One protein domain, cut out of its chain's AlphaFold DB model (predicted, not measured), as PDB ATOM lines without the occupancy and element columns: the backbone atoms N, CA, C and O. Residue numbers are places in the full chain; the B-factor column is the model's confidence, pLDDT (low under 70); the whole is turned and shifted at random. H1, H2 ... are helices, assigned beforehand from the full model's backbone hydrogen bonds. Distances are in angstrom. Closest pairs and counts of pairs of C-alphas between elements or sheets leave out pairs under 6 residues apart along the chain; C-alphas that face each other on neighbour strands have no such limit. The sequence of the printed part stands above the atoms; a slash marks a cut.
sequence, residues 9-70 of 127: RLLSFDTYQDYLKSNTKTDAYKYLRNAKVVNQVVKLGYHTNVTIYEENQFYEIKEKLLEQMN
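This is residues 9 to 70 of the 127 residues of the protein "Cilia- and flagella-associated protein 299" of Drosophila hydei (UniProt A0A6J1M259). The model is a loose, rod-shaped chain of short helices, with H3 and H4 at a corner towards one end, H2 in the middle, and the longest helix, H5, reaching to the other end. The small helix H1 packs on H5, while H2 packs on H4 and meets the beginning of H5; a long link, residues 44 to 54, leads from H4 back to H5. The printed part has 62 residues with five named helices, in the order H1, H2, H3, H4, H5, and no named strand; the class is all helix. It is only just loose, close to compact, with a radius of gyration of the C-alphas of 12.8 A, and its C-alphas span 42 by 20 by 16 A.

H1, residues 9 to 12, touches H5, residues 55 to 69, and their closest C-alphas are those of Leu 11 and Lys 62, 6.1 A apart. H1 is close to but not clearly touching H2, residues 16 to 23, with the closest C-alphas, of Leu 10 and Tyr 19, 7.3 A apart. H2 and H5 only just touch, with 3 pairs of C-alphas within 8 A, and H5 does so with residues 55 to 59 alone. The closest C-alphas there are those of Tyr 16 and Glu 55, 6.3 A apart, and the two lines are about perpendicular at 90 degrees. H2 also touches H4, residues 35 to 43, closest at the C-alphas of Leu 20 and Asn 39, 6.8 A apart; their lines are only just about perpendicular, at 73 degrees. H3, residues 26 to 32, touches H4 only at the corner by their link, closest at the C-alphas of Ala 28 and Val 38, 6.4 A apart. H3 and H4 run opposite ways at a steep tilt of 68 degrees, only just short of about perpendicular. H3 is apart from H1, H2 and H5, and H4 is apart from H1 and H5. Each O i to N i+4 pair is within hydrogen-bond range in H2, H4 and H5, against 2 of 3 in H3, and H1 is too short for such a pair.

H1 begins at C-alpha 9, (34.648, 13.675, 37.642), and is 5.5 A from first to last C-alpha. H2 measures 11.0 A, H3 10.5 A and H4 12.3 A; H4 begins at C-alpha 35, (49.824, 10.482, 54.087). H5 measures 21.2 A and ends at C-alpha 69, (34.971, 14.693, 24.596).

The two C-alphas farthest apart are those of Tyr 31 and Asn 70, at 42.4 A. The printed part has no cut. The links H1 to H2, H2 to H3 and H3 to H4 are tight, and the link H4 to H5, of 11 residues, is long. The mean pLDDT of the printed part is 87.0, and no printed residue is under 70.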
ATOM      1  N   ARG A   9      33.942  13.102  36.488       86.56
ATOM      2  CA  ARG A   9      34.648  13.675  37.642       86.56
ATOM      3  C   ARG A   9      36.158  13.480  37.525       86.56
ATOM      4  O   ARG A   9      36.901  14.356  37.958       86.56
ATOM      5  N   LEU A  10      36.614  12.396  36.895       88.19
ATOM      6  CA  LEU A  10      38.036  12.098  36.687       88.19
ATOM      7  C   LEU A  10      38.773  13.191  35.902       88.19
ATOM      8  O   LEU A  10      39.958  13.416  36.131       88.19
ATOM      9  N   LEU A  11      38.068  13.909  35.024       88.31
ATOM     10  CA  LEU A  11      38.643  14.988  34.220       88.31
ATOM     11  C   LEU A  11      38.961  16.244  35.036       88.31
ATOM     12  O   LEU A  11      39.805  17.030  34.622       88.31
ATOM     13  N   SER A  12      38.304  16.431  36.186       90.44
ATOM     14  CA  SER A  12      38.527  17.594  37.057       90.44
ATOM     15  C   SER A  12      39.825  17.518  37.865       90.44
ATOM     16  O   SER A  12      40.237  18.514  38.453       90.44
ATOM     17  N   PHE A  13      40.466  16.347  37.904       92.25
ATOM     18  CA  PHE A  13      41.694  16.127  38.658       92.25
ATOM     19  C   PHE A  13      42.897  16.111  37.723       92.25
ATOM     20  O   PHE A  13      42.953  15.308  36.791       92.25
ATOM     21  N   ASP A  14      43.894  16.949  38.000       89.38
ATOM     22  CA  ASP A  14      45.125  17.002  37.207       89.38
ATOM     23  C   ASP A  14      45.994  15.765  37.435       89.38
ATOM     24  O   ASP A  14      46.409  15.114  36.472       89.38
ATOM     25  N   THR A  15      46.201  15.402  38.705       93.19
ATOM     26  CA  THR A  15      47.071  14.295  39.120       93.19
ATOM     27  C   THR A  15      46.312  13.197  39.867       93.19
ATOM     28  O   THR A  15      45.298  13.444  40.524       93.19
ATOM     29  N   TYR A  16      46.854  11.973  39.844       91.38
ATOM     30  CA  TYR A  16      46.307  10.853  40.620       91.38
ATOM     31  C   TYR A  16      46.289  11.125  42.136       91.38
ATOM     32  O   TYR A  16      45.379  10.696  42.847       91.38
ATOM     33  N   GLN A  17      47.260  11.888  42.649       89.69
ATOM     34  CA  GLN A  17      47.297  12.264  44.066       89.69
ATOM     35  C   GLN A  17      46.112  13.155  44.451       89.69
ATOM     36  O   GLN A  17      45.556  12.995  45.537       89.69
ATOM     37  N   ASP A  18      45.701  14.068  43.574       90.50
ATOM     38  CA  ASP A  18      44.559  14.944  43.842       90.50
ATOM     39  C   ASP A  18      43.233  14.183  43.755       90.50
ATOM     40  O   ASP A  18      42.343  14.396  44.583       90.50
ATOM     41  N   TYR A  19      43.148  13.199  42.855       91.62
ATOM     42  CA  TYR A  19      42.047  12.237  42.840       91.62
ATOM     43  C   TYR A  19      41.953  11.454  44.161       91.62
ATOM     44  O   TYR A  19      40.875  11.387  44.758       91.62
ATOM     45  N   LEU A  20      43.063  10.919  44.683       89.81
ATOM     46  CA  LEU A  20      43.063  10.207  45.970       89.81
ATOM     47  C   LEU A  20      42.650  11.115  47.133       89.81
ATOM     48  O   LEU A  20      41.811  10.723  47.947       89.81
ATOM     49  N   LYS A  21      43.168  12.346  47.190       88.38
ATOM     50  CA  LYS A  21      42.772  13.328  48.213       88.38
ATOM     51  C   LYS A  21      41.275  13.612  48.177       88.38
ATOM     52  O   LYS A  21      40.661  13.683  49.235       88.38
ATOM     53  N   SER A  22      40.678  13.720  46.987       87.69
ATOM     54  CA  SER A  22      39.238  13.979  46.838       87.69
ATOM     55  C   SER A  22      38.355  12.858  47.401       87.69
ATOM     56  O   SER A  22      37.247  13.117  47.866       87.69
ATOM     57  N   ASN A  23      38.862  11.621  47.404       86.81
ATOM     58  CA  ASN A  23      38.180  10.457  47.970       86.81
ATOM     59  C   ASN A  23      38.483  10.258  49.463       86.81
ATOM     60  O   ASN A  23      37.830   9.456  50.131       86.81
ATOM     61  N   THR A  24      39.456  10.990  50.002       86.69
ATOM     62  CA  THR A  24      39.902  10.855  51.385       86.69
ATOM     63  C   THR A  24      39.121  11.795  52.300       86.69
ATOM     64  O   THR A  24      39.040  12.999  52.063       86.69
ATOM     65  N   LYS A  25      38.589  11.277  53.414       84.31
ATOM     66  CA  LYS A  25      38.001  12.126  54.464       84.31
ATOM     67  C   LYS A  25      39.096  12.863  55.236       84.31
ATOM     68  O   LYS A  25      40.114  12.273  55.591       84.31
ATOM     69  N   THR A  26      38.855  14.121  55.598       82.69
ATOM     70  CA  THR A  26      39.784  14.937  56.406       82.69
ATOM     71  C   THR A  26      40.153  14.287  57.741       82.69
ATOM     72  O   THR A  26      41.281  14.429  58.210       82.69
ATOM     73  N   ASP A  27      39.244  13.511  58.328       84.25
ATOM     74  CA  ASP A  27      39.497  12.782  59.570       84.25
ATOM     75  C   ASP A  27      40.540  11.666  59.419       84.25
ATOM     76  O   ASP A  27      41.292  11.407  60.357       84.25
ATOM     77  N   ALA A  28      40.679  11.062  58.233       82.88
ATOM     78  CA  ALA A  28      41.700  10.043  57.991       82.88
ATOM     79  C   ALA A  28      43.112  10.607  58.216       82.88
ATOM     80  O   ALA A  28      43.951   9.951  58.835       82.88
ATOM     81  N   TYR A  29      43.353  11.857  57.809       85.25
ATOM     82  CA  TYR A  29      44.625  12.536  58.064       85.25
ATOM     83  C   TYR A  29      44.846  12.839  59.550       85.25
ATOM     84  O   TYR A  29      45.979  12.740  60.021       85.25
ATOM     85  N   LYS A  30      43.783  13.146  60.309       87.38
ATOM     86  CA  LYS A  30      43.881  13.393  61.759       87.38
ATOM     87  C   LYS A  30      44.279  12.134  62.529       87.38
ATOM     88  O   LYS A  30      45.133  12.207  63.413       87.38
ATOM     89  N   TYR A  31      43.669  10.997  62.193       88.69
ATOM     90  CA  TYR A  31      43.871   9.742  62.920       88.69
ATOM     91  C   TYR A  31      45.130   8.991  62.483       88.69
ATOM     92  O   TYR A  31      45.863   8.498  63.334       88.69
ATOM     93  N   LEU A  32      45.419   8.924  61.180       86.25
ATOM     94  CA  LEU A  32      46.548   8.140  60.667       86.25
ATOM     95  C   LEU A  32      47.863   8.927  60.633       86.25
ATOM     96  O   LEU A  32      48.924   8.307  60.625       86.25
ATOM     97  N   ARG A  33      47.817  10.272  60.605       85.12
ATOM     98  CA  ARG A  33      48.967  11.211  60.625       85.12
ATOM     99  C   ARG A  33      50.054  11.001  59.556       85.12
ATOM    100  O   ARG A  33      50.981  11.800  59.469       85.12
ATOM    101  N   ASN A  34      49.946   9.971  58.720       87.69
ATOM    102  CA  ASN A  34      50.885   9.626  57.663       87.69
ATOM    103  C   ASN A  34      50.146   9.516  56.328       87.69
ATOM    104  O   ASN A  34      49.349   8.600  56.118       87.69
ATOM    105  N   ALA A  35      50.462  10.419  55.399       84.75
ATOM    106  CA  ALA A  35      49.824  10.482  54.087       84.75
ATOM    107  C   ALA A  35      49.984   9.187  53.267       84.75
ATOM    108  O   ALA A  35      49.070   8.813  52.541       84.75
ATOM    109  N   LYS A  36      51.103   8.460  53.410       87.50
ATOM    110  CA  LYS A  36      51.312   7.193  52.687       87.50
ATOM    111  C   LYS A  36      50.340   6.112  53.153       87.50
ATOM    112  O   LYS A  36      49.761   5.417  52.324       87.50
ATOM    113  N   VAL A  37      50.141   6.007  54.467       88.19
ATOM    114  CA  VAL A  37      49.212   5.039  55.070       88.19
ATOM    115  C   VAL A  37      47.775   5.404  54.715       88.19
ATOM    116  O   VAL A  37      47.004   4.533  54.331       88.19
ATOM    117  N   VAL A  38      47.432   6.694  54.759       87.88
ATOM    118  CA  VAL A  38      46.117   7.187  54.326       87.88
ATOM    119  C   VAL A  38      45.839   6.783  52.877       87.88
ATOM    120  O   VAL A  38      44.809   6.172  52.611       87.88
ATOM    121  N   ASN A  39      46.777   7.029  51.960       88.31
ATOM    122  CA  ASN A  39      46.620   6.667  50.551       88.31
ATOM    123  C   ASN A  39      46.453   5.152  50.352       88.31
ATOM    124  O   ASN A  39      45.643   4.733  49.530       88.31
ATOM    125  N   GLN A  40      47.186   4.324  51.103       88.00
ATOM    126  CA  GLN A  40      47.024   2.867  51.060       88.00
ATOM    127  C   GLN A  40      45.633   2.442  51.537       88.00
ATOM    128  O   GLN A  40      44.977   1.656  50.865       88.00
ATOM    129  N   VAL A  41      45.154   2.993  52.656       87.56
ATOM    130  CA  VAL A  41      43.810   2.703  53.184       87.56
ATOM    131  C   VAL A  41      42.724   3.133  52.203       87.56
ATOM    132  O   VAL A  41      41.736   2.422  52.036       87.56
ATOM    133  N   VAL A  42      42.923   4.265  51.530       88.06
ATOM    134  CA  VAL A  42      41.996   4.767  50.516       88.06
ATOM    135  C   VAL A  42      41.939   3.812  49.335       88.06
ATOM    136  O   VAL A  42      40.856   3.358  48.993       88.06
ATOM    137  N   LYS A  43      43.087   3.402  48.785       87.38
ATOM    138  CA  LYS A  43      43.149   2.422  47.685       87.38
ATOM    139  C   LYS A  43      42.422   1.112  47.987       87.38
ATOM    140  O   LYS A  43      41.840   0.521  47.087       87.38
ATOM    141  N   LEU A  44      42.419   0.677  49.247       87.50
ATOM    142  CA  LEU A  44      41.693  -0.527  49.660       87.50
ATOM    143  C   LEU A  44      40.163  -0.368  49.573       87.50
ATOM    144  O   LEU A  44      39.448  -1.364  49.590       87.50
ATOM    145  N   GLY A  45      39.646   0.860  49.497       83.81
ATOM    146  CA  GLY A  45      38.236   1.139  49.229       83.81
ATOM    147  C   GLY A  45      37.287   0.892  50.402       83.81
ATOM    148  O   GLY A  45      36.092   1.114  50.261       83.81
ATOM    149  N   TYR A  46      37.768   0.507  51.589       79.38
ATOM    150  CA  TYR A  46      36.902   0.150  52.726       79.38
ATOM    151  C   TYR A  46      35.998   1.285  53.237       79.38
ATOM    152  O   TYR A  46      35.022   1.030  53.938       79.38
ATOM    153  N   HIS A  47      36.315   2.543  52.924       77.50
ATOM    154  CA  HIS A  47      35.550   3.702  53.389       77.50
ATOM    155  C   HIS A  47      34.466   4.177  52.402       77.50
ATOM    156  O   HIS A  47      33.725   5.107  52.731       77.50
ATOM    157  N   THR A  48      34.391   3.604  51.196       75.50
ATOM    158  CA  THR A  48      33.483   4.024  50.113       75.50
ATOM    159  C   THR A  48      32.940   2.822  49.349       75.50
ATOM    160  O   THR A  48      33.679   1.915  49.006       75.50
ATOM    161  N   ASN A  49      31.667   2.869  48.956       78.12
ATOM    162  CA  ASN A  49      31.062   1.832  48.105       78.12
ATOM    163  C   ASN A  49      31.484   1.935  46.622       78.12
ATOM    164  O   ASN A  49      30.980   1.191  45.786       78.12
ATOM    165  N   VAL A  50      32.350   2.895  46.285       78.62
ATOM    166  CA  VAL A  50      32.835   3.145  44.924       78.62
ATOM    167  C   VAL A  50      34.198   2.486  44.765       78.62
ATOM    168  O   VAL A  50      35.075   2.664  45.611       78.62
ATOM    169  N   THR A  51      34.381   1.749  43.672       81.75
ATOM    170  CA  THR A  51      35.673   1.170  43.297       81.75
ATOM    171  C   THR A  51      36.659   2.286  42.974       81.75
ATOM    172  O   THR A  51      36.435   3.061  42.043       81.75
ATOM    173  N   ILE A  52      37.743   2.374  43.742       88.00
ATOM    174  CA  ILE A  52      38.807   3.346  43.497       88.00
ATOM    175  C   ILE A  52      39.712   2.812  42.389       88.00
ATOM    176  O   ILE A  52      40.132   1.658  42.431       88.00
ATOM    177  N   TYR A  53      40.002   3.654  41.400       89.81
ATOM    178  CA  TYR A  53      40.884   3.284  40.298       89.81
ATOM    179  C   TYR A  53      42.348   3.244  40.742       89.81
ATOM    180  O   TYR A  53      42.817   4.098  41.509       89.81
ATOM    181  N   GLU A  54      43.091   2.277  40.209       90.38
ATOM    182  CA  GLU A  54      44.549   2.296  40.298       90.38
ATOM    183  C   GLU A  54      45.144   3.393  39.413       90.38
ATOM    184  O   GLU A  54      44.495   3.909  38.506       90.38
ATOM    185  N   GLU A  55      46.404   3.741  39.666       91.31
ATOM    186  CA  GLU A  55      47.077   4.850  38.983       91.31
ATOM    187  C   GLU A  55      47.081   4.687  37.454       91.31
ATOM    188  O   GLU A  55      46.693   5.604  36.735       91.31
ATOM    189  N   ASN A  56      47.422   3.496  36.954       91.25
ATOM    190  CA  ASN A  56      47.419   3.217  35.515       91.25
ATOM    191  C   ASN A  56      46.007   3.338  34.921       91.25
ATOM    192  O   ASN A  56      45.812   3.960  33.879       91.25
ATOM    193  N   GLN A  57      45.007   2.802  35.627       90.62
ATOM    194  CA  GLN A  57      43.608   2.843  35.196       90.62
ATOM    195  C   GLN A  57      43.067   4.274  35.171       90.62
ATOM    196  O   GLN A  57      42.319   4.631  34.266       90.62
ATOM    197  N   PHE A  58      43.458   5.104  36.142       91.81
ATOM    198  CA  PHE A  58      43.075   6.509  36.202       91.81
ATOM    199  C   PHE A  58      43.500   7.254  34.932       91.81
ATOM    200  O   PHE A  58      42.668   7.921  34.317       91.81
ATOM    201  N   TYR A  59      44.760   7.110  34.510       92.12
ATOM    202  CA  TYR A  59      45.252   7.786  33.308       92.12
ATOM    203  C   TYR A  59      44.631   7.223  32.027       92.12
ATOM    204  O   TYR A  59      44.192   8.010  31.191       92.12
ATOM    205  N   GLU A  60      44.495   5.899  31.903       91.50
ATOM    206  CA  GLU A  60      43.850   5.278  30.737       91.50
ATOM    207  C   GLU A  60      42.391   5.722  30.569       91.50
ATOM    208  O   GLU A  60      41.936   6.009  29.462       91.50
ATOM    209  N   ILE A  61      41.627   5.773  31.663       90.00
ATOM    210  CA  ILE A  61      40.225   6.202  31.622       90.00
ATOM    211  C   ILE A  61      40.149   7.701  31.330       90.00
ATOM    212  O   ILE A  61      39.307   8.118  30.537       90.00
ATOM    213  N   LYS A  62      41.029   8.510  31.930       90.25
ATOM    214  CA  LYS A  62      41.090   9.954  31.677       90.25
ATOM    215  C   LYS A  62      41.389  10.251  30.206       90.25
ATOM    216  O   LYS A  62      40.727  11.106  29.626       90.25
ATOM    217  N   GLU A  63      42.324   9.528  29.597       89.19
ATOM    218  CA  GLU A  63      42.651   9.654  28.173       89.19
ATOM    219  C   GLU A  63      41.457   9.278  27.288       89.19
ATOM    220  O   GLU A  63      41.025  10.087  26.469       89.19
ATOM    221  N   LYS A  64      40.829   8.122  27.535       88.50
ATOM    222  CA  LYS A  64      39.621   7.702  26.801       88.50
ATOM    223  C   LYS A  64      38.481   8.711  26.926       88.50
ATOM    224  O   LYS A  64      37.798   8.997  25.949       88.50
ATOM    225  N   LEU A  65      38.274   9.281  28.116       88.69
ATOM    226  CA  LEU A  65      37.265  10.321  28.329       88.69
ATOM    227  C   LEU A  65      37.584  11.596  27.537       88.69
ATOM    228  O   LEU A  65      36.671  12.211  26.987       88.69
ATOM    229  N   LEU A  66      38.859  11.984  27.451       86.88
ATOM    230  CA  LEU A  66      39.291  13.125  26.641       86.88
ATOM    231  C   LEU A  66      39.070  12.877  25.144       86.88
ATOM    232  O   LEU A  66      38.558  13.761  24.457       86.88
ATOM    233  N   GLU A  67      39.379  11.678  24.648       84.38
ATOM    234  CA  GLU A  67      39.092  11.274  23.263       84.38
ATOM    235  C   GLU A  67      37.590  11.307  22.957       84.38
ATOM    236  O   GLU A  67      37.174  11.759  21.891       84.38
ATOM    237  N   GLN A  68      36.757  10.875  23.907       83.31
ATOM    238  CA  GLN A  68      35.302  10.941  23.769       83.31
ATOM    239  C   GLN A  68      34.771  12.378  23.771       83.31
ATOM    240  O   GLN A  68      33.796  12.659  23.074       83.31
ATOM    241  N   MET A  69      35.369  13.281  24.554       82.75
ATOM    242  CA  MET A  69      34.971  14.693  24.596       82.75
ATOM    243  C   MET A  69      35.369  15.460  23.339       82.75
ATOM    244  O   MET A  69      34.644  16.361  22.920       82.75
ATOM    245  N   ASN A  70      36.511  15.118  22.749       77.94
ATOM    246  CA  ASN A  70      36.977  15.707  21.505       77.94
ATOM    247  C   ASN A  70      37.113  14.619  20.438       77.94
ATOM    248  O   ASN A  70      38.238  14.244  20.092       77.94
TER     249      ASN A  70